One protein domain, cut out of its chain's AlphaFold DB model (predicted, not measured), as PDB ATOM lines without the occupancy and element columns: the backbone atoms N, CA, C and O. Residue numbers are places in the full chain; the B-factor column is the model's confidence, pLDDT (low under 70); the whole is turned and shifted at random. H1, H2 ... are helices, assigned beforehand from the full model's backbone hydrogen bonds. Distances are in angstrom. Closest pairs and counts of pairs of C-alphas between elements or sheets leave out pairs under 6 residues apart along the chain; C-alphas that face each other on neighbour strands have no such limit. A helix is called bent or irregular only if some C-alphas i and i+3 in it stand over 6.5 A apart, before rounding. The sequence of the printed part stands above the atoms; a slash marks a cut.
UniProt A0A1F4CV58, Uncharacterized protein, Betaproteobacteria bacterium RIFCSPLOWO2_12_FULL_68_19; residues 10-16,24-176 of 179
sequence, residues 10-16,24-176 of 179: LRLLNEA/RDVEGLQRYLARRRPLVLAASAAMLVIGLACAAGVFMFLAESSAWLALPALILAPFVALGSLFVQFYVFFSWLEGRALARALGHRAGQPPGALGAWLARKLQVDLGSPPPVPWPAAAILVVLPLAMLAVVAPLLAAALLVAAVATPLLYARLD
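AT A GLANCE: This is residues 10 to 16 and 24 to 176 of the 179 residues of an uncharacterized protein of Betaproteobacteria bacterium RIFCSPLOWO2_12_FULL_68_19 (UniProt A0A1F4CV58). A long helical hairpin, H3 and H4, makes the body; H7 runs side by side with H3, and H6 crosses H3 and H4 at a slant before the chain folds back into H7. The short helices H1, H2 and H5 lie round this body, H2 crossing H4 near its last residues and H5 touching no helix. The printed part has 160 residues with seven named helices, H1 to H7 in order along the chain, and no named strand; the class is all helix. The whole is compact, with a radius of gyration of the C-alphas of 17.5 A, and elongated, with spans of 57 by 36 by 27 A.

HOW THE PARTS SIT: H4, residues 67 to 108, is the longest helix; it is irregular, with C-alphas 104 and 107 9.4 A apart, and has a kink of 59 degrees near residue 102. With residues 69 to 89 alone it touches H3, residues 37 to 65, in a hairpin at a shallow tilt of 27 degrees, opposite ways; the closest C-alphas, of Ala 63 and Ala 70, are 4.4 A apart. H7, residues 155 to 175, touches residues 39 to 50 of H3 alone at a shallow tilt of 15 degrees, opposite ways; the closest C-alphas are those of Ala 43 and Thr 168, at 6.1 A. H6, residues 136 to 153, touches residues 51 to 61 of H3 alone at a steep tilt of 62 degrees, the same way, closest at the C-alphas of Gly 57 and Leu 150, 4.1 A. H6 also touches H4, closest at the C-alphas of Ser 84 and Leu 142, 5.0 A. H2, residues 27 to 35, touches residues 97 to 104 of H4 alone at a steep tilt of 69 degrees, only just short of about perpendicular; the closest C-alphas, of Leu 29 and Ala 100, are 6.2 A apart. H1, residues 10 to 16, is close to H4 but not clearly touching, with the C-alphas of Ala 16 and Tyr 90 6.4 A apart. H5, residues 115 to 124, is apart from H3 and H7, for instance. Every O i to N i+4 pair is within hydrogen-bond range in H1, H2, H3 and H5, against 32 of 38 in H4, 11 of 14 in H6 and 15 of 17 in H7.

IN THESE COORDINATES: H4 runs 57.8 A from C-alpha 67 at (73.019, 82.786, 39.433) to C-alpha 108 at (16.919, 87.098, 26.083). H3 is 41.8 A long, H7 29.0 A and H6 24.1 A. H1 begins at C-alpha 10, (42.336, 68.765, 30.935).

THE WHOLE: The C-alphas farthest apart, of Ala 67 and Arg 108, are 57.8 A apart. Residues 17 to 23 are not printed, and C-alphas 16 and 24 are 12.4 A apart across this cut. The link from H5 to H6 is long, with 11 residues. The mean pLDDT of the printed part is 78.7; residues 24 to 32, 105 to 122, 124 to 131 and 174 to 176 are under 70.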
ATOM      1  N   LEU A  10      43.044  69.460  32.019       71.12
ATOM      2  CA  LEU A  10      42.336  68.765  30.935       71.12
ATOM      3  C   LEU A  10      40.954  69.362  30.696       71.12
ATOM      4  O   LEU A  10      40.530  69.495  29.551       71.12
ATOM      5  N   ARG A  11      40.264  69.762  31.767       74.69
ATOM      6  CA  ARG A  11      38.979  70.452  31.643       74.69
ATOM      7  C   ARG A  11      39.147  71.807  30.958       74.69
ATOM      8  O   ARG A  11      38.395  72.110  30.042       74.69
ATOM      9  N   LEU A  12      40.163  72.573  31.355       70.75
ATOM     10  CA  LEU A  12      40.501  73.848  30.722       70.75
ATOM     11  C   LEU A  12      40.850  73.696  29.247       70.75
ATOM     12  O   LEU A  12      40.374  74.465  28.418       70.75
ATOM     13  N   LEU A  13      41.651  72.684  28.920       75.50
ATOM     14  CA  LEU A  13      42.023  72.391  27.546       75.50
ATOM     15  C   LEU A  13      40.803  71.976  26.717       75.50
ATOM     16  O   LEU A  13      40.621  72.495  25.624       75.50
ATOM     17  N   ASN A  14      39.934  71.108  27.241       77.50
ATOM     18  CA  ASN A  14      38.702  70.710  26.557       77.50
ATOM     19  C   ASN A  14      37.731  71.878  26.375       77.50
ATOM     20  O   ASN A  14      37.124  71.998  25.315       77.50
ATOM     21  N   GLU A  15      37.594  72.756  27.371       75.00
ATOM     22  CA  GLU A  15      36.785  73.970  27.240       75.00
ATOM     23  C   GLU A  15      37.385  74.915  26.193       75.00
ATOM     24  O   GLU A  15      36.648  75.416  25.351       75.00
ATOM     25  N   ALA A  16      38.709  75.099  26.169       71.50
ATOM     26  CA  ALA A  16      39.392  75.917  25.167       71.50
ATOM     27  C   ALA A  16      39.287  75.331  23.748       71.50
ATOM     28  O   ALA A  16      39.061  76.067  22.790       71.50
ATOM     29  N   ARG A  24      35.332  78.173  14.905       62.19
ATOM     30  CA  ARG A  24      35.469  77.717  13.522       62.19
ATOM     31  C   ARG A  24      34.117  77.510  12.834       62.19
ATOM     32  O   ARG A  24      34.013  77.826  11.654       62.19
ATOM     33  N   ASP A  25      33.104  77.057  13.566       64.50
ATOM     34  CA  ASP A  25      31.834  76.625  12.968       64.50
ATOM     35  C   ASP A  25      30.741  77.720  12.974       64.50
ATOM     36  O   ASP A  25      29.784  77.648  12.205       64.50
ATOM     37  N   VAL A  26      30.866  78.775  13.795       64.75
ATOM     38  CA  VAL A  26      29.849  79.843  13.892       64.75
ATOM     39  C   VAL A  26      30.193  81.041  12.994       64.75
ATOM     40  O   VAL A  26      30.912  81.968  13.382       64.75
ATOM     41  N   GLU A  27      29.596  81.090  11.801       63.25
ATOM     42  CA  GLU A  27      29.801  82.174  10.821       63.25
ATOM     43  C   GLU A  27      29.473  83.583  11.359       63.25
ATOM     44  O   GLU A  27      30.092  84.573  10.958       63.25
ATOM     45  N   GLY A  28      28.517  83.698  12.289       61.38
ATOM     46  CA  GLY A  28      28.151  84.975  12.914       61.38
ATOM     47  C   GLY A  28      29.294  85.591  13.728       61.38
ATOM     48  O   GLY A  28      29.515  86.803  13.679       61.38
ATOM     49  N   LEU A  29      30.076  84.751  14.409       64.69
ATOM     50  CA  LEU A  29      31.234  85.155  15.205       64.69
ATOM     51  C   LEU A  29      32.421  85.524  14.307       64.69
ATOM     52  O   LEU A  29      33.111  86.510  14.560       64.69
ATOM     53  N   GLN A  30      32.611  84.803  13.201       68.94
ATOM     54  CA  GLN A  30      33.637  85.141  12.214       68.94
ATOM     55  C   GLN A  30      33.359  86.474  11.523       68.94
ATOM     56  O   GLN A  30      34.268  87.292  11.402       68.94
ATOM     57  N   ARG A  31      32.109  86.750  11.126       68.50
ATOM     58  CA  ARG A  31      31.731  88.060  10.559       68.50
ATOM     59  C   ARG A  31      31.896  89.188  11.576       68.50
ATOM     60  O   ARG A  31      32.329  90.285  11.218       68.50
ATOM     61  N   TYR A  32      31.601  88.906  12.843       67.00
ATOM     62  CA  TYR A  32      31.810  89.832  13.948       67.00
ATOM     63  C   TYR A  32      33.295  90.177  14.155       67.00
ATOM     64  O   TYR A  32      33.656  91.354  14.219       67.00
ATOM     65  N   LEU A  33      34.164  89.162  14.189       70.12
ATOM     66  CA  LEU A  33      35.615  89.333  14.277       70.12
ATOM     67  C   LEU A  33      36.189  89.987  13.018       70.12
ATOM     68  O   LEU A  33      37.047  90.855  13.131       70.12
ATOM     69  N   ALA A  34      35.705  89.627  11.827       71.94
ATOM     70  CA  ALA A  34      36.159  90.186  10.556       71.94
ATOM     71  C   ALA A  34      35.935  91.703  10.494       71.94
ATOM     72  O   ALA A  34      36.851  92.437  10.123       71.94
ATOM     73  N   ARG A  35      34.768  92.185  10.947       74.62
ATOM     74  CA  ARG A  35      34.483  93.629  11.064       74.62
ATOM     75  C   ARG A  35      35.331  94.338  12.125       74.62
ATOM     76  O   ARG A  35      35.474  95.553  12.061       74.62
ATOM     77  N   ARG A  36      35.893  93.603  13.090       74.94
ATOM     78  CA  ARG A  36      36.618  94.140  14.258       74.94
ATOM     79  C   ARG A  36      38.077  93.696  14.316       74.94
ATOM     80  O   ARG A  36      38.718  93.845  15.356       74.94
ATOM     81  N   ARG A  37      38.620  93.208  13.195       76.25
ATOM     82  CA  ARG A  37      40.008  92.745  13.057       76.25
ATOM     83  C   ARG A  37      41.044  93.681  13.682       76.25
ATOM     84  O   ARG A  37      41.855  93.160  14.441       76.25
ATOM     85  N   PRO A  38      41.038  95.013  13.456       76.62
ATOM     86  CA  PRO A  38      42.078  95.869  14.030       76.62
ATOM     87  C   PRO A  38      42.023  95.923  15.563       76.62
ATOM     88  O   PRO A  38      43.063  95.912  16.211       76.62
ATOM     89  N   LEU A  39      40.825  95.905  16.157       79.31
ATOM     90  CA  LEU A  39      40.652  95.903  17.614       79.31
ATOM     91  C   LEU A  39      41.084  94.574  18.235       79.31
ATOM     92  O   LEU A  39      41.708  94.558  19.292       79.31
ATOM     93  N   VAL A  40      40.769  93.459  17.571       80.25
ATOM     94  CA  VAL A  40      41.199  92.124  18.008       80.25
ATOM     95  C   VAL A  40      42.717  91.992  17.892       80.25
ATOM     96  O   VAL A  40      43.345  91.486  18.816       80.25
ATOM     97  N   LEU A  41      43.312  92.510  16.812       81.00
ATOM     98  CA  LEU A  41      44.763  92.542  16.628       81.00
ATOM     99  C   LEU A  41      45.447  93.391  17.704       81.00
ATOM    100  O   LEU A  41      46.407  92.929  18.318       81.00
ATOM    101  N   ALA A  42      44.922  94.582  17.999       81.69
ATOM    102  CA  ALA A  42      45.445  95.437  19.061       81.69
ATOM    103  C   ALA A  42      45.363  94.755  20.438       81.69
ATOM    104  O   ALA A  42      46.346  94.747  21.178       81.69
ATOM    105  N   ALA A  43      44.233  94.117  20.758       83.62
ATOM    106  CA  ALA A  43      44.079  93.359  21.999       83.62
ATOM    107  C   ALA A  43      45.046  92.164  22.064       83.62
ATOM    108  O   ALA A  43      45.689  91.956  23.090       83.62
ATOM    109  N   SER A  44      45.216  91.423  20.963       83.19
ATOM    110  CA  SER A  44      46.190  90.327  20.907       83.19
ATOM    111  C   SER A  44      47.630  90.814  21.055       83.19
ATOM    112  O   SER A  44      48.420  90.159  21.725       83.19
ATOM    113  N   ALA A  45      47.968  91.983  20.501       86.69
ATOM    114  CA  ALA A  45      49.285  92.582  20.659       86.69
ATOM    115  C   ALA A  45      49.537  92.983  22.120       86.69
ATOM    116  O   ALA A  45      50.603  92.690  22.656       86.69
ATOM    117  N   ALA A  46      48.545  93.572  22.797       86.94
ATOM    118  CA  ALA A  46      48.641  93.870  24.224       86.94
ATOM    119  C   ALA A  46      48.845  92.596  25.063       86.94
ATOM    120  O   ALA A  46      49.712  92.571  25.935       86.94
ATOM    121  N   MET A  47      48.119  91.514  24.761       87.81
ATOM    122  CA  MET A  47      48.292  90.222  25.443       87.81
ATOM    123  C   MET A  47      49.674  89.618  25.200       87.81
ATOM    124  O   MET A  47      50.279  89.099  26.138       87.81
ATOM    125  N   LEU A  48      50.199  89.727  23.973       89.94
ATOM    126  CA  LEU A  48      51.571  89.338  23.634       89.94
ATOM    127  C   LEU A  48      52.592  90.084  24.489       89.94
ATOM    128  O   LEU A  48      53.461  89.453  25.088       89.94
ATOM    129  N   VAL A  49      52.448  91.405  24.608       90.62
ATOM    130  CA  VAL A  49      53.325  92.230  25.450       90.62
ATOM    131  C   VAL A  49      53.235  91.812  26.919       90.62
ATOM    132  O   VAL A  49      54.269  91.628  27.555       90.62
ATOM    133  N   ILE A  50      52.028  91.599  27.452       88.56
ATOM    134  CA  ILE A  50      51.836  91.144  28.838       88.56
ATOM    135  C   ILE A  50      52.475  89.768  29.050       88.56
ATOM    136  O   ILE A  50      53.181  89.571  30.033       88.56
ATOM    137  N   GLY A  51      52.277  88.821  28.129       89.44
ATOM    138  CA  GLY A  51      52.840  87.476  28.254       89.44
ATOM    139  C   GLY A  51      54.369  87.460  28.208       89.44
ATOM    140  O   GLY A  51      55.008  86.782  29.016       89.44
ATOM    141  N   LEU A  52      54.965  88.264  27.322       92.44
ATOM    142  CA  LEU A  52      56.414  88.469  27.279       92.44
ATOM    143  C   LEU A  52      56.929  89.128  28.562       92.44
ATOM    144  O   LEU A  52      57.948  88.702  29.100       92.44
ATOM    145  N   ALA A  53      56.211  90.121  29.087       91.38
ATOM    146  CA  ALA A  53      56.577  90.783  30.331       91.38
ATOM    147  C   ALA A  53      56.475  89.851  31.549       91.38
ATOM    148  O   ALA A  53      57.342  89.900  32.416       91.38
ATOM    149  N   CYS A  54      55.479  88.961  31.602       90.19
ATOM    150  CA  CYS A  54      55.387  87.915  32.622       90.19
ATOM    151  C   CYS A  54      56.612  86.992  32.587       90.19
ATOM    152  O   CYS A  54      57.220  86.730  33.623       90.19
ATOM    153  N   ALA A  55      57.005  86.527  31.399       92.06
ATOM    154  CA  ALA A  55      58.191  85.688  31.239       92.06
ATOM    155  C   ALA A  55      59.481  86.423  31.627       92.06
ATOM    156  O   ALA A  55      60.307  85.871  32.352       92.06
ATOM    157  N   ALA A  56      59.621  87.684  31.208       90.75
ATOM    158  CA  ALA A  56      60.743  88.534  31.589       90.75
ATOM    159  C   ALA A  56      60.786  88.777  33.106       90.75
ATOM    160  O   ALA A  56      61.853  88.696  33.702       90.75
ATOM    161  N   GLY A  57      59.638  89.017  33.745       89.12
ATOM    162  CA  GLY A  57      59.535  89.223  35.190       89.12
ATOM    163  C   GLY A  57      59.978  88.006  35.995       89.12
ATOM    164  O   GLY A  57      60.757  88.148  36.932       89.12
ATOM    165  N   VAL A  58      59.550  86.807  35.587       91.25
ATOM    166  CA  VAL A  58      60.013  85.549  36.197       91.25
ATOM    167  C   VAL A  58      61.517  85.375  36.004       91.25
ATOM    168  O   VAL A  58      62.213  85.042  36.961       91.25
ATOM    169  N   PHE A  59      62.025  85.627  34.793       92.38
ATOM    170  CA  PHE A  59      63.452  85.516  34.506       92.38
ATOM    171  C   PHE A  59      64.288  86.467  35.363       92.38
ATOM    172  O   PHE A  59      65.201  86.010  36.046       92.38
ATOM    173  N   MET A  60      63.956  87.760  35.366       91.12
ATOM    174  CA  MET A  60      64.702  88.768  36.119       91.12
ATOM    175  C   MET A  60      64.657  88.489  37.622       91.12
ATOM    176  O   MET A  60      65.703  88.458  38.258       91.12
ATOM    177  N   PHE A  61      63.479  88.186  38.176       92.12
ATOM    178  CA  PHE A  61      63.339  87.912  39.607       92.12
ATOM    179  C   PHE A  61      64.171  86.699  40.056       92.12
ATOM    180  O   PHE A  61      64.840  86.747  41.087       92.12
ATOM    181  N   LEU A  62      64.155  85.600  39.288       90.62
ATOM    182  CA  LEU A  62      64.946  84.414  39.630       90.62
ATOM    183  C   LEU A  62      66.447  84.651  39.417       90.62
ATOM    184  O   LEU A  62      67.245  84.244  40.260       90.62
ATOM    185  N   ALA A  63      66.831  85.300  38.316       89.25
ATOM    186  CA  ALA A  63      68.231  85.555  37.990       89.25
ATOM    187  C   ALA A  63      68.901  86.512  38.990       89.25
ATOM    188  O   ALA A  63      70.057  86.290  39.351       89.25
ATOM    189  N   GLU A  64      68.179  87.527  39.476       88.69
ATOM    190  CA  GLU A  64      68.665  88.432  40.528       88.69
ATOM    191  C   GLU A  64      68.779  87.736  41.888       88.69
ATOM    192  O   GLU A  64      69.677  88.048  42.669       88.69
ATOM    193  N   SER A  65      67.906  86.763  42.174       88.19
ATOM    194  CA  SER A  65      67.951  86.021  43.436       88.19
ATOM    195  C   SER A  65      69.181  85.115  43.547       88.19
ATOM    196  O   SER A  65      69.740  84.986  44.637       88.19
ATOM    197  N   SER A  66      69.584  84.446  42.463       87.75
ATOM    198  CA  SER A  66      70.783  83.602  42.435       87.75
ATOM    199  C   SER A  66      71.177  83.237  41.008       87.75
ATOM    200  O   SER A  66      70.338  82.824  40.208       87.75
ATOM    201  N   ALA A  67      72.482  83.244  40.717       87.00
ATOM    202  CA  ALA A  67      73.019  82.786  39.433       87.00
ATOM    203  C   ALA A  67      72.618  81.333  39.098       87.00
ATOM    204  O   ALA A  67      72.423  80.995  37.931       87.00
ATOM    205  N   TRP A  68      72.420  80.481  40.112       90.75
ATOM    206  CA  TRP A  68      71.963  79.098  39.928       90.75
ATOM    207  C   TRP A  68      70.512  79.004  39.444       90.75
ATOM    208  O   TRP A  68      70.144  78.030  38.788       90.75
ATOM    209  N   LEU A  69      69.690  80.015  39.738       90.19
ATOM    210  CA  LEU A  69      68.290  80.073  39.323       90.19
ATOM    211  C   LEU A  69      68.115  80.646  37.908       90.19
ATOM    212  O   LEU A  69      67.038  80.501  37.333       90.19
ATOM    213  N   ALA A  70      69.157  81.218  37.299       88.69
ATOM    214  CA  ALA A  70      69.080  81.770  35.945       88.69
ATOM    215  C   ALA A  70      68.793  80.694  34.877       88.69
ATOM    216  O   ALA A  70      67.959  80.900  33.997       88.69
ATOM    217  N   LEU A  71      69.433  79.522  34.979       88.75
ATOM    218  CA  LEU A  71      69.199  78.390  34.070       88.75
ATOM    219  C   LEU A  71      67.757  77.850  34.134       88.75
ATOM    220  O   LEU A  71      67.115  77.775  33.085       88.75
ATOM    221  N   PRO A  72      67.197  77.500  35.311       89.44
ATOM    222  CA  PRO A  72      65.805  77.066  35.378       89.44
ATOM    223  C   PRO A  72      64.835  78.187  34.994       89.44
ATOM    224  O   PRO A  72      63.811  77.901  34.378       89.44
ATOM    225  N   ALA A  73      65.155  79.454  35.274       89.81
ATOM    226  CA  ALA A  73      64.331  80.578  34.841       89.81
ATOM    227  C   ALA A  73      64.282  80.716  33.314       89.81
ATOM    228  O   ALA A  73      63.214  80.973  32.762       89.81
ATOM    229  N   LEU A  74      65.403  80.483  32.623       90.88
ATOM    230  CA  LEU A  74      65.463  80.482  31.159       90.88
ATOM    231  C   LEU A  74      64.584  79.378  30.556       90.88
ATOM    232  O   LEU A  74      63.910  79.607  29.555       90.88
ATOM    233  N   ILE A  75      64.557  78.200  31.186       93.12
ATOM    234  CA  ILE A  75      63.684  77.091  30.777       93.12
ATOM    235  C   ILE A  75      62.220  77.426  31.074       93.12
ATOM    236  O   ILE A  75      61.360  77.147  30.247       93.12
ATOM    237  N   LEU A  76      61.926  78.030  32.228       90.75
ATOM    238  CA  LEU A  76      60.567  78.329  32.685       90.75
ATOM    239  C   LEU A  76      59.914  79.491  31.918       90.75
ATOM    240  O   LEU A  76      58.706  79.466  31.680       90.75
ATOM    241  N   ALA A  77      60.699  80.488  31.502       89.31
ATOM    242  CA  ALA A  77      60.238  81.683  30.797       89.31
ATOM    243  C   ALA A  77      59.312  81.394  29.593       89.31
ATOM    244  O   ALA A  77      58.209  81.948  29.568       89.31
ATOM    245  N   PRO A  78      59.653  80.516  28.624       90.25
ATOM    246  CA  PRO A  78      58.753  80.203  27.513       90.25
ATOM    247  C   PRO A  78      57.451  79.522  27.964       90.25
ATOM    248  O   PRO A  78      56.402  79.797  27.384       90.25
ATOM    249  N   PHE A  79      57.469  78.692  29.014       92.00
ATOM    250  CA  PHE A  79      56.239  78.087  29.548       92.00
ATOM    251  C   PHE A  79      55.337  79.128  30.208       92.00
ATOM    252  O   PHE A  79      54.120  79.079  30.034       92.00
ATOM    253  N   VAL A  80      55.915  80.095  30.924       91.19
ATOM    254  CA  VAL A  80      55.167  81.214  31.512       91.19
ATOM    255  C   VAL A  80      54.605  82.116  30.416       91.19
ATOM    256  O   VAL A  80      53.429  82.473  30.474       91.19
ATOM    257  N   ALA A  81      55.384  82.434  29.376       90.62
ATOM    258  CA  ALA A  81      54.893  83.192  28.224       90.62
ATOM    259  C   ALA A  81      53.711  82.473  27.559       90.62
ATOM    260  O   ALA A  81      52.626  83.037  27.447       90.62
ATOM    261  N   LEU A  82      53.876  81.206  27.176       90.56
ATOM    262  CA  LEU A  82      52.824  80.442  26.501       90.56
ATOM    263  C   LEU A  82      51.596  80.235  27.392       90.56
ATOM    264  O   LEU A  82      50.469  80.417  26.935       90.56
ATOM    265  N   GLY A  83      51.799  79.902  28.667       87.12
ATOM    266  CA  GLY A  83      50.719  79.703  29.628       87.12
ATOM    267  C   GLY A  83      49.940  80.988  29.909       87.12
ATOM    268  O   GLY A  83      48.709  80.980  29.904       87.12
ATOM    269  N   SER A  84      50.641  82.108  30.096       87.62
ATOM    270  CA  SER A  84      50.012  83.416  30.297       87.62
ATOM    271  C   SER A  84      49.223  83.856  29.066       87.62
ATOM    272  O   SER A  84      48.106  84.355  29.208       87.62
ATOM    273  N   LEU A  85      49.753  83.638  27.858       88.88
ATOM    274  CA  LEU A  85      49.044  83.918  26.610       88.88
ATOM    275  C   LEU A  85      47.814  83.038  26.457       88.88
ATOM    276  O   LEU A  85      46.743  83.546  26.135       88.88
ATOM    277  N   PHE A  86      47.940  81.742  26.736       86.88
ATOM    278  CA  PHE A  86      46.823  80.807  26.677       86.88
ATOM    279  C   PHE A  86      45.672  81.247  27.589       86.88
ATOM    280  O   PHE A  86      44.531  81.331  27.139       86.88
ATOM    281  N   VAL A  87      45.969  81.598  28.846       86.75
ATOM    282  CA  VAL A  87      44.954  82.077  29.797       86.75
ATOM    283  C   VAL A  87      44.326  83.390  29.329       86.75
ATOM    284  O   VAL A  87      43.103  83.516  29.343       86.75
ATOM    285  N   GLN A  88      45.134  84.358  28.887       85.06
ATOM    286  CA  GLN A  88      44.636  85.653  28.411       85.06
ATOM    287  C   GLN A  88      43.724  85.504  27.190       85.06
ATOM    288  O   GLN A  88      42.619  86.051  27.181       85.06
ATOM    289  N   PHE A  89      44.148  84.726  26.190       84.31
ATOM    290  CA  PHE A  89      43.341  84.459  25.007       84.31
ATOM    291  C   PHE A  89      42.065  83.700  25.357       84.31
ATOM    292  O   PHE A  89      41.002  84.101  24.897       84.31
ATOM    293  N   TYR A  90      42.130  82.664  26.195       83.88
ATOM    294  CA  TYR A  90      40.939  81.933  26.630       83.88
ATOM    295  C   TYR A  90      39.907  82.872  27.271       83.88
ATOM    296  O   TYR A  90      38.749  82.896  26.853       83.88
ATOM    297  N   VAL A  91      40.337  83.702  28.227       85.12
ATOM    298  CA  VAL A  91      39.456  84.656  28.920       85.12
ATOM    299  C   VAL A  91      38.879  85.678  27.941       85.12
ATOM    300  O   VAL A  91      37.674  85.938  27.956       85.12
ATOM    301  N   PHE A  92      39.711  86.237  27.061       84.62
ATOM    302  CA  PHE A  92      39.281  87.240  26.092       84.62
ATOM    303  C   PHE A  92      38.321  86.682  25.040       84.62
ATOM    304  O   PHE A  92      37.299  87.299  24.746       84.62
ATOM    305  N   PHE A  93      38.615  85.512  24.478       80.56
ATOM    306  CA  PHE A  93      37.756  84.891  23.475       80.56
ATOM    307  C   PHE A  93      36.454  84.376  24.079       80.56
ATOM    308  O   PHE A  93      35.408  84.551  23.460       80.56
ATOM    309  N   SER A  94      36.480  83.825  25.295       78.56
ATOM    310  CA  SER A  94      35.255  83.440  26.003       78.56
ATOM    311  C   SER A  94      34.364  84.658  26.278       78.56
ATOM    312  O   SER A  94      33.148  84.614  26.087       78.56
ATOM    313  N   TRP A  95      34.977  85.797  26.613       82.38
ATOM    314  CA  TRP A  95      34.269  87.068  26.744       82.38
ATOM    315  C   TRP A  95      33.671  87.562  25.415       82.38
ATOM    316  O   TRP A  95      32.512  87.986  25.368       82.38
ATOM    317  N   LEU A  96      34.429  87.483  24.315       77.56
ATOM    318  CA  LEU A  96      33.940  87.852  22.982       77.56
ATOM    319  C   LEU A  96      32.787  86.962  22.509       77.56
ATOM    320  O   LEU A  96      31.838  87.481  21.920       77.56
ATOM    321  N   GLU A  97      32.851  85.654  22.768       76.69
ATOM    322  CA  GLU A  97      31.771  84.714  22.449       76.69
ATOM    323  C   GLU A  97      30.491  85.105  23.199       76.69
ATOM    324  O   GLU A  97      29.439  85.247  22.573       76.69
ATOM    325  N   GLY A  98      30.588  85.393  24.502       73.81
ATOM    326  CA  GLY A  98      29.459  85.875  25.303       73.81
ATOM    327  C   GLY A  98      28.820  87.144  24.727       73.81
ATOM    328  O   GLY A  98      27.597  87.220  24.586       73.81
ATOM    329  N   ARG A  99      29.635  88.116  24.295       74.44
ATOM    330  CA  ARG A  99      29.142  89.335  23.623       74.44
ATOM    331  C   ARG A  99      28.491  89.056  22.272       74.44
ATOM    332  O   ARG A  99      27.486  89.683  21.935       74.44
ATOM    333  N   ALA A 100      29.065  88.160  21.475       72.81
ATOM    334  CA  ALA A 100      28.522  87.815  20.166       72.81
ATOM    335  C   ALA A 100      27.180  87.080  20.295       72.81
ATOM    336  O   ALA A 100      26.241  87.397  19.566       72.81
ATOM    337  N   LEU A 101      27.064  86.171  21.269       72.31
ATOM    338  CA  LEU A 101      25.826  85.467  21.602       72.31
ATOM    339  C   LEU A 101      24.747  86.426  22.110       72.31
ATOM    340  O   LEU A 101      23.619  86.378  21.622       72.31
ATOM    341  N   ALA A 102      25.095  87.344  23.018       71.81
ATOM    342  CA  ALA A 102      24.166  88.365  23.506       71.81
ATOM    343  C   ALA A 102      23.625  89.254  22.369       71.81
ATOM    344  O   ALA A 102      22.458  89.642  22.383       71.81
ATOM    345  N   ARG A 103      24.440  89.535  21.342       71.31
ATOM    346  CA  ARG A 103      24.000  90.265  20.143       71.31
ATOM    347  C   ARG A 103      23.139  89.417  19.207       71.31
ATOM    348  O   ARG A 103      22.149  89.925  18.695       71.31
ATOM    349  N   ALA A 104      23.494  88.152  18.989       70.31
ATOM    350  CA  ALA A 104      22.762  87.259  18.090       70.31
ATOM    351  C   ALA A 104      21.382  86.853  18.639       70.31
ATOM    352  O   ALA A 104      20.436  86.696  17.873       70.31
ATOM    353  N   LEU A 105      21.262  86.702  19.961       67.94
ATOM    354  CA  LEU A 105      20.038  86.261  20.644       67.94
ATOM    355  C   LEU A 105      19.242  87.421  21.277       67.94
ATOM    356  O   LEU A 105      18.142  87.214  21.798       67.94
ATOM    357  N   GLY A 106      19.780  88.645  21.241       65.19
ATOM    358  CA  GLY A 106      19.209  89.823  21.897       65.19
ATOM    359  C   GLY A 106      19.176  89.723  23.432       65.19
ATOM    360  O   GLY A 106      19.783  88.844  24.045       65.19
ATOM    361  N   HIS A 107      18.400  90.612  24.072       56.38
ATOM    362  CA  HIS A 107      18.244  90.722  25.538       56.38
ATOM    363  C   HIS A 107      17.780  89.430  26.249       56.38
ATOM    364  O   HIS A 107      17.765  89.388  27.474       56.38
ATOM    365  N   ARG A 108      17.395  88.373  25.516       50.78
ATOM    366  CA  ARG A 108      16.919  87.098  26.083       50.78
ATOM    367  C   ARG A 108      18.033  86.153  26.542       50.78
ATOM    368  O   ARG A 108      17.743  85.256  27.324       50.78
ATOM    369  N   ALA A 109      19.274  86.341  26.088       47.88
ATOM    370  CA  ALA A 109      20.411  85.493  26.476       47.88
ATOM    371  C   ALA A 109      21.446  86.207  27.365       47.88
ATOM    372  O   ALA A 109      22.378  85.575  27.860       47.88
ATOM    373  N   GLY A 110      21.305  87.521  27.565       50.16
ATOM    374  CA  GLY A 110      22.216  88.306  28.391       50.16
ATOM    375  C   GLY A 110      21.961  88.060  29.873       50.16
ATOM    376  O   GLY A 110      20.994  88.571  30.433       50.16
ATOM    377  N   GLN A 111      22.837  87.293  30.519       54.22
ATOM    378  CA  GLN A 111      22.873  87.220  31.978       54.22
ATOM    379  C   GLN A 111      23.108  88.644  32.523       54.22
ATOM    380  O   GLN A 111      23.968  89.348  31.981       54.22
ATOM    381  N   PRO A 112      22.339  89.112  33.527       54.56
ATOM    382  CA  PRO A 112      22.393  90.502  33.963       54.56
ATOM    383  C   PRO A 112      23.829  90.882  34.356       54.56
ATOM    384  O   PRO A 112      24.484  90.111  35.066       54.56
ATOM    385  N   PRO A 113      24.343  92.040  33.897       57.91
ATOM    386  CA  PRO A 113      25.695  92.461  34.227       57.91
ATOM    387  C   PRO A 113      25.821  92.566  35.750       57.91
ATOM    388  O   PRO A 113      24.965  93.156  36.412       57.91
ATOM    389  N   GLY A 114      26.881  91.980  36.316       61.50
ATOM    390  CA  GLY A 114      27.158  92.072  37.753       61.50
ATOM    391  C   GLY A 114      27.243  93.532  38.218       61.50
ATOM    392  O   GLY A 114      27.401  94.436  37.399       61.50
ATOM    393  N   ALA A 115      27.171  93.786  39.529       64.75
ATOM    394  CA  ALA A 115      27.071  95.144  40.088       64.75
ATOM    395  C   ALA A 115      28.112  96.139  39.525       64.75
ATOM    396  O   ALA A 115      27.774  97.282  39.218       64.75
ATOM    397  N   LEU A 116      29.351  95.683  39.306       62.94
ATOM    398  CA  LEU A 116      30.409  96.472  38.666       62.94
ATOM    399  C   LEU A 116      30.130  96.757  37.184       62.94
ATOM    400  O   LEU A 116      30.310  97.887  36.744       62.94
ATOM    401  N   GLY A 117      29.653  95.770  36.422       60.25
ATOM    402  CA  GLY A 117      29.284  95.931  35.013       60.25
ATOM    403  C   GLY A 117      28.096  96.876  34.824       60.25
ATOM    404  O   GLY A 117      28.140  97.750  33.964       60.25
ATOM    405  N   ALA A 118      27.078  96.781  35.685       64.69
ATOM    406  CA  ALA A 118      25.941  97.702  35.687       64.69
ATOM    407  C   ALA A 118      26.360  99.133  36.071       64.69
ATOM    408  O   ALA A 118      25.865 100.111  35.503       64.69
ATOM    409  N   TRP A 119      27.302  99.268  37.010       69.69
ATOM    410  CA  TRP A 119      27.881 100.558  37.376       69.69
ATOM    411  C   TRP A 119      28.710 101.157  36.229       69.69
ATOM    412  O   TRP A 119      28.499 102.316  35.881       69.69
ATOM    413  N   LEU A 120      29.579 100.371  35.584       66.44
ATOM    414  CA  LEU A 120      30.377 100.770  34.414       66.44
ATOM    415  C   LEU A 120      29.495 101.175  33.225       66.44
ATOM    416  O   LEU A 120      29.751 102.207  32.600       66.44
ATOM    417  N   ALA A 121      28.422 100.431  32.962       66.31
ATOM    418  CA  ALA A 121      27.450 100.770  31.929       66.31
ATOM    419  C   ALA A 121      26.757 102.108  32.224       66.31
ATOM    420  O   ALA A 121      26.630 102.944  31.331       66.31
ATOM    421  N   ARG A 122      26.379 102.374  33.483       65.12
ATOM    422  CA  ARG A 122      25.778 103.662  33.877       65.12
ATOM    423  C   ARG A 122      26.763 104.830  33.835       65.12
ATOM    424  O   ARG A 122      26.392 105.908  33.388       65.12
ATOM    425  N   LYS A 123      27.993 104.646  34.325       71.50
ATOM    426  CA  LYS A 123      28.976 105.734  34.495       71.50
ATOM    427  C   LYS A 123      29.790 106.026  33.238       71.50
ATOM    428  O   LYS A 123      30.102 107.186  32.989       71.50
ATOM    429  N   LEU A 124      30.171 105.001  32.476       60.91
ATOM    430  CA  LEU A 124      31.040 105.141  31.304       60.91
ATOM    431  C   LEU A 124      30.319 104.912  29.964       60.91
ATOM    432  O   LEU A 124      30.962 105.114  28.932       60.91
ATOM    433  N   GLN A 125      29.033 104.522  29.976       61.88
ATOM    434  CA  GLN A 125      28.275 104.042  28.805       61.88
ATOM    435  C   GLN A 125      28.955 102.878  28.072       61.88
ATOM    436  O   GLN A 125      28.842 102.729  26.858       61.88
ATOM    437  N   VAL A 126      29.678 102.043  28.819       60.09
ATOM    438  CA  VAL A 126      30.384 100.879  28.280       60.09
ATOM    439  C   VAL A 126      29.665  99.625  28.737       60.09
ATOM    440  O   VAL A 126      29.685  99.296  29.922       60.09
ATOM    441  N   ASP A 127      29.047  98.918  27.795       66.00
ATOM    442  CA  ASP A 127      28.512  97.588  28.060       66.00
ATOM    443  C   ASP A 127      29.646  96.558  27.960       66.00
ATOM    444  O   ASP A 127      30.163  96.264  26.874       66.00
ATOM    445  N   LEU A 128      30.077  96.058  29.121       63.31
ATOM    446  CA  LEU A 128      31.079  94.999  29.226       63.31
ATOM    447  C   LEU A 128      30.474  93.607  28.982       63.31
ATOM    448  O   LEU A 128      31.244  92.681  28.759       63.31
ATOM    449  N   GLY A 129      29.151  93.430  28.973       65.56
ATOM    450  CA  GLY A 129      28.531  92.102  28.937       65.56
ATOM    451  C   GLY A 129      28.784  91.279  30.210       65.56
ATOM    452  O   GLY A 129      29.186  91.807  31.252       65.56
ATOM    453  N   SER A 130      28.527  89.969  30.142       67.31
ATOM    454  CA  SER A 130      28.778  89.051  31.257       67.31
ATOM    455  C   SER A 130      30.283  88.816  31.465       67.31
ATOM    456  O   SER A 130      31.044  88.761  30.492       67.31
ATOM    457  N   PRO A 131      30.747  88.680  32.722       66.44
ATOM    458  CA  PRO A 131      32.139  88.341  32.985       66.44
ATOM    459  C   PRO A 131      32.453  86.951  32.407       66.44
ATOM    460  O   PRO A 131      31.650  86.030  32.585       66.44
ATOM    461  N   PRO A 132      33.601  86.777  31.726       71.69
ATOM    462  CA  PRO A 132      33.986  85.471  31.214       71.69
ATOM    463  C   PRO A 132      34.263  84.497  32.368       71.69
ATOM    464  O   PRO A 132      34.682  84.926  33.450       71.69
ATOM    465  N   PRO A 133      34.089  83.183  32.157       72.56
ATOM    466  CA  PRO A 133      34.608  82.175  33.066       72.56
ATOM    467  C   PRO A 133      36.136  82.300  33.131       72.56
ATOM    468  O   PRO A 133      36.851  81.937  32.201       72.56
ATOM    469  N   VAL A 134      36.651  82.856  34.227       75.56
ATOM    470  CA  VAL A 134      38.096  82.980  34.441       75.56
ATOM    471  C   VAL A 134      38.607  81.712  35.122       75.56
ATOM    472  O   VAL A 134      38.118  81.362  36.203       75.56
ATOM    473  N   PRO A 135      39.627  81.040  34.566       82.25
ATOM    474  CA  PRO A 135      40.276  79.932  35.241       82.25
ATOM    475  C   PRO A 135      41.216  80.454  36.318       82.25
ATOM    476  O   PRO A 135      42.430  80.522  36.129       82.25
ATOM    477  N   TRP A 136      40.642  80.833  37.459       83.12
ATOM    478  CA  TRP A 136      41.350  81.478  38.564       83.12
ATOM    479  C   TRP A 136      42.661  80.797  38.974       83.12
ATOM    480  O   TRP A 136      43.638  81.525  39.140       83.12
ATOM    481  N   PRO A 137      42.762  79.454  39.070       84.06
ATOM    482  CA  PRO A 137      44.031  78.818  39.420       84.06
ATOM    483  C   PRO A 137      45.126  79.081  38.379       84.06
ATOM    484  O   PRO A 137      46.245  79.450  38.727       84.06
ATOM    485  N   ALA A 138      44.797  78.943  37.092       81.88
ATOM    486  CA  ALA A 138      45.743  79.174  36.005       81.88
ATOM    487  C   ALA A 138      46.094  80.664  35.883       81.88
ATOM    488  O   ALA A 138      47.263  81.003  35.731       81.88
ATOM    489  N   ALA A 139      45.111  81.557  36.016       85.06
ATOM    490  CA  ALA A 139      45.333  83.001  36.008       85.06
ATOM    491  C   ALA A 139      46.218  83.456  37.178       85.06
ATOM    492  O   ALA A 139      47.121  84.268  36.984       85.06
ATOM    493  N   ALA A 140      46.014  82.900  38.374       87.25
ATOM    494  CA  ALA A 140      46.833  83.213  39.537       87.25
ATOM    495  C   ALA A 140      48.302  82.815  39.319       87.25
ATOM    496  O   ALA A 140      49.195  83.622  39.557       87.25
ATOM    497  N   ILE A 141      48.550  81.602  38.817       87.88
ATOM    498  CA  ILE A 141      49.906  81.050  38.678       87.88
ATOM    499  C   ILE A 141      50.637  81.608  37.454       87.88
ATOM    500  O   ILE A 141      51.830  81.877  37.528       87.88
ATOM    501  N   LEU A 142      49.949  81.759  36.323       87.81
ATOM    502  CA  LEU A 142      50.585  82.076  35.040       87.81
ATOM    503  C   LEU A 142      50.508  83.557  34.675       87.81
ATOM    504  O   LEU A 142      51.189  83.977  33.749       87.81
ATOM    505  N   VAL A 143      49.694  84.356  35.368       86.81
ATOM    506  CA  VAL A 143      49.552  85.790  35.071       86.81
ATOM    507  C   VAL A 143      49.819  86.629  36.313       86.81
ATOM    508  O   VAL A 143      50.741  87.438  36.311       86.81
ATOM    509  N   VAL A 144      49.062  86.418  37.394       89.88
ATOM    510  CA  VAL A 144      49.156  87.266  38.596       89.88
ATOM    511  C   VAL A 144      50.502  87.104  39.294       89.88
ATOM    512  O   VAL A 144      51.133  88.103  39.618       89.88
ATOM    513  N   LEU A 145      50.960  85.869  39.502       91.19
ATOM    514  CA  LEU A 145      52.235  85.599  40.161       91.19
ATOM    515  C   LEU A 145      53.431  86.160  39.357       91.19
ATOM    516  O   LEU A 145      54.196  86.929  39.933       91.19
ATOM    517  N   PRO A 146      53.566  85.903  38.040       88.38
ATOM    518  CA  PRO A 146      54.586  86.539  37.206       88.38
ATOM    519  C   PRO A 146      54.527  88.068  37.205       88.38
ATOM    520  O   PRO A 146      55.571  88.715  37.255       88.38
ATOM    521  N   LEU A 147      53.329  88.663  37.194       87.50
ATOM    522  CA  LEU A 147      53.172  90.116  37.305       87.50
ATOM    523  C   LEU A 147      53.592  90.644  38.677       87.50
ATOM    524  O   LEU A 147      54.174  91.721  38.751       87.50
ATOM    525  N   ALA A 148      53.326  89.908  39.755       90.88
ATOM    526  CA  ALA A 148      53.777  90.275  41.092       90.88
ATOM    527  C   ALA A 148      55.308  90.216  41.192       90.88
ATOM    528  O   ALA A 148      55.920  91.137  41.725       90.88
ATOM    529  N   MET A 149      55.934  89.188  40.613       91.56
ATOM    530  CA  MET A 149      57.396  89.090  40.510       91.56
ATOM    531  C   MET A 149      57.966  90.251  39.686       91.56
ATOM    532  O   MET A 149      58.917  90.902  40.113       91.56
ATOM    533  N   LEU A 150      57.327  90.585  38.558       89.75
ATOM    534  CA  LEU A 150      57.679  91.767  37.775       89.75
ATOM    535  C   LEU A 150      57.498  93.060  38.579       89.75
ATOM    536  O   LEU A 150      58.297  93.969  38.421       89.75
ATOM    537  N   ALA A 151      56.489  93.164  39.443       91.19
ATOM    538  CA  ALA A 151      56.269  94.351  40.264       91.19
ATOM    539  C   ALA A 151      57.366  94.559  41.317       91.19
ATOM    540  O   ALA A 151      57.631  95.700  41.684       91.19
ATOM    541  N   VAL A 152      58.019  93.485  41.773       92.38
ATOM    542  CA  VAL A 152      59.175  93.579  42.677       92.38
ATOM    543  C   VAL A 152      60.396  94.146  41.949       92.38
ATOM    544  O   VAL A 152      61.086  94.994  42.505       92.38
ATOM    545  N   VAL A 153      60.641  93.719  40.707       89.38
ATOM    546  CA  VAL A 153      61.832  94.122  39.932       89.38
ATOM    547  C   VAL A 153      61.619  95.450  39.189       89.38
ATOM    548  O   VAL A 153      62.480  96.322  39.157       89.38
ATOM    549  N   ALA A 154      60.448  95.620  38.581       90.25
ATOM    550  CA  ALA A 154      60.080  96.731  37.708       90.25
ATOM    551  C   ALA A 154      58.638  97.209  38.006       90.25
ATOM    552  O   ALA A 154      57.732  97.032  37.181       90.25
ATOM    553  N   PRO A 155      58.397  97.856  39.165       88.94
ATOM    554  CA  PRO A 155      57.056  98.229  39.626       88.94
ATOM    555  C   PRO A 155      56.319  99.150  38.654       88.94
ATOM    556  O   PRO A 155      55.121  98.986  38.427       88.94
ATOM    557  N   LEU A 156      57.033 100.096  38.036       89.56
ATOM    558  CA  LEU A 156      56.442 101.035  37.082       89.56
ATOM    559  C   LEU A 156      55.933 100.315  35.824       89.56
ATOM    560  O   LEU A 156      54.850 100.621  35.326       89.56
ATOM    561  N   LEU A 157      56.696  99.328  35.342       86.12
ATOM    562  CA  LEU A 157      56.322  98.514  34.191       86.12
ATOM    563  C   LEU A 157      55.127  97.616  34.531       86.12
ATOM    564  O   LEU A 157      54.169  97.566  33.765       86.12
ATOM    565  N   ALA A 158      55.138  96.965  35.697       86.06
ATOM    566  CA  ALA A 158      54.013  96.155  36.158       86.06
ATOM    567  C   ALA A 158      52.726  96.985  36.311       86.06
ATOM    568  O   ALA A 158      51.658  96.554  35.871       86.06
ATOM    569  N   ALA A 159      52.819  98.201  36.860       86.69
ATOM    570  CA  ALA A 159      51.688  99.119  36.967       86.69
ATOM    571  C   ALA A 159      51.158  99.537  35.585       86.69
ATOM    572  O   ALA A 159      49.951  99.473  35.346       86.69
ATOM    573  N   ALA A 160      52.044  99.900  34.652       86.06
ATOM    574  CA  ALA A 160      51.660 100.232  33.280       86.06
ATOM    575  C   ALA A 160      50.964  99.054  32.576       86.06
ATOM    576  O   ALA A 160      49.949  99.250  31.906       86.06
ATOM    577  N   LEU A 161      51.455  97.828  32.771       86.06
ATOM    578  CA  LEU A 161      50.860  96.618  32.202       86.06
ATOM    579  C   LEU A 161      49.513  96.269  32.833       86.06
ATOM    580  O   LEU A 161      48.607  95.862  32.113       86.06
ATOM    581  N   LEU A 162      49.340  96.473  34.140       84.00
ATOM    582  CA  LEU A 162      48.040  96.326  34.801       84.00
ATOM    583  C   LEU A 162      47.021  97.319  34.242       84.00
ATOM    584  O   LEU A 162      45.900  96.935  33.905       84.00
ATOM    585  N   VAL A 163      47.422  98.584  34.087       85.50
ATOM    586  CA  VAL A 163      46.577  99.604  33.454       85.50
ATOM    587  C   VAL A 163      46.248  99.198  32.021       85.50
ATOM    588  O   VAL A 163      45.082  99.255  31.645       85.50
ATOM    589  N   ALA A 164      47.220  98.724  31.240       78.94
ATOM    590  CA  ALA A 164      46.987  98.247  29.878       78.94
ATOM    591  C   ALA A 164      46.036  97.037  29.838       78.94
ATOM    592  O   ALA A 164      45.115  97.012  29.019       78.94
ATOM    593  N   ALA A 165      46.192  96.073  30.747       79.75
ATOM    594  CA  ALA A 165      45.357  94.877  30.833       79.75
ATOM    595  C   ALA A 165      43.892  95.218  31.135       79.75
ATOM    596  O   ALA A 165      42.992  94.626  30.543       79.75
ATOM    597  N   VAL A 166      43.647  96.206  32.004       79.81
ATOM    598  CA  VAL A 166      42.296  96.703  32.322       79.81
ATOM    599  C   VAL A 166      41.765  97.635  31.230       79.81
ATOM    600  O   VAL A 166      40.585  97.581  30.880       79.81
ATOM    601  N   ALA A 167      42.620  98.476  30.651       76.69
ATOM    602  CA  ALA A 167      42.238  99.394  29.587       76.69
ATOM    603  C   ALA A 167      41.875  98.652  28.299       76.69
ATOM    604  O   ALA A 167      40.982  99.101  27.595       76.69
ATOM    605  N   THR A 168      42.497  97.509  28.004       75.69
ATOM    606  CA  THR A 168      42.231  96.729  26.784       75.69
ATOM    607  C   THR A 168      40.746  96.366  26.621       75.69
ATOM    608  O   THR A 168      40.169  96.755  25.604       75.69
ATOM    609  N   PRO A 169      40.063  95.707  27.583       71.62
ATOM    610  CA  PRO A 169      38.633  95.419  27.466       71.62
ATOM    611  C   PRO A 169      37.764  96.685  27.497       71.62
ATOM    612  O   PRO A 169      36.750  96.729  26.801       71.62
ATOM    613  N   LEU A 170      38.152  97.735  28.236       71.81
ATOM    614  CA  LEU A 170      37.411  99.004  28.269       71.81
ATOM    615  C   LEU A 170      37.471  99.749  26.931       71.81
ATOM    616  O   LEU A 170      36.443 100.192  26.424       71.81
ATOM    617  N   LEU A 171      38.666  99.888  26.360       74.06
ATOM    618  CA  LEU A 171      38.894 100.510  25.060       74.06
ATOM    619  C   LEU A 171      38.247  99.678  23.966       74.06
ATOM    620  O   LEU A 171      37.578 100.244  23.110       74.06
ATOM    621  N   TYR A 172      38.358  98.350  24.032       71.06
ATOM    622  CA  TYR A 172      37.655  97.470  23.108       71.06
ATOM    623  C   TYR A 172      36.144  97.701  23.175       71.06
ATOM    624  O   TYR A 172      35.519  97.906  22.144       71.06
ATOM    625  N   ALA A 173      35.551  97.728  24.371       70.06
ATOM    626  CA  ALA A 173      34.113  97.922  24.534       70.06
ATOM    627  C   ALA A 173      33.642  99.351  24.193       70.06
ATOM    628  O   ALA A 173      32.494  99.509  23.786       70.06
ATOM    629  N   ARG A 174      34.506 100.370  24.323       69.31
ATOM    630  CA  ARG A 174      34.233 101.756  23.891       69.31
ATOM    631  C   ARG A 174      34.335 101.961  22.389       69.31
ATOM    632  O   ARG A 174      33.538 102.694  21.817       69.31
ATOM    633  N   LEU A 175      35.368 101.388  21.781       69.31
ATOM    634  CA  LEU A 175      35.659 101.525  20.355       69.31
ATOM    635  C   LEU A 175      34.864 100.532  19.518       69.31
ATOM    636  O   LEU A 175      34.779 100.692  18.304       69.31
ATOM    637  N   ASP A 176      34.289  99.510  20.150       66.25
ATOM    638  CA  ASP A 176      33.248  98.693  19.565       66.25
ATOM    639  C   ASP A 176      32.052  99.608  19.259       66.25
ATOM    640  O   ASP A 176      31.388 100.047  20.198       66.25
TER     641      ASP A 176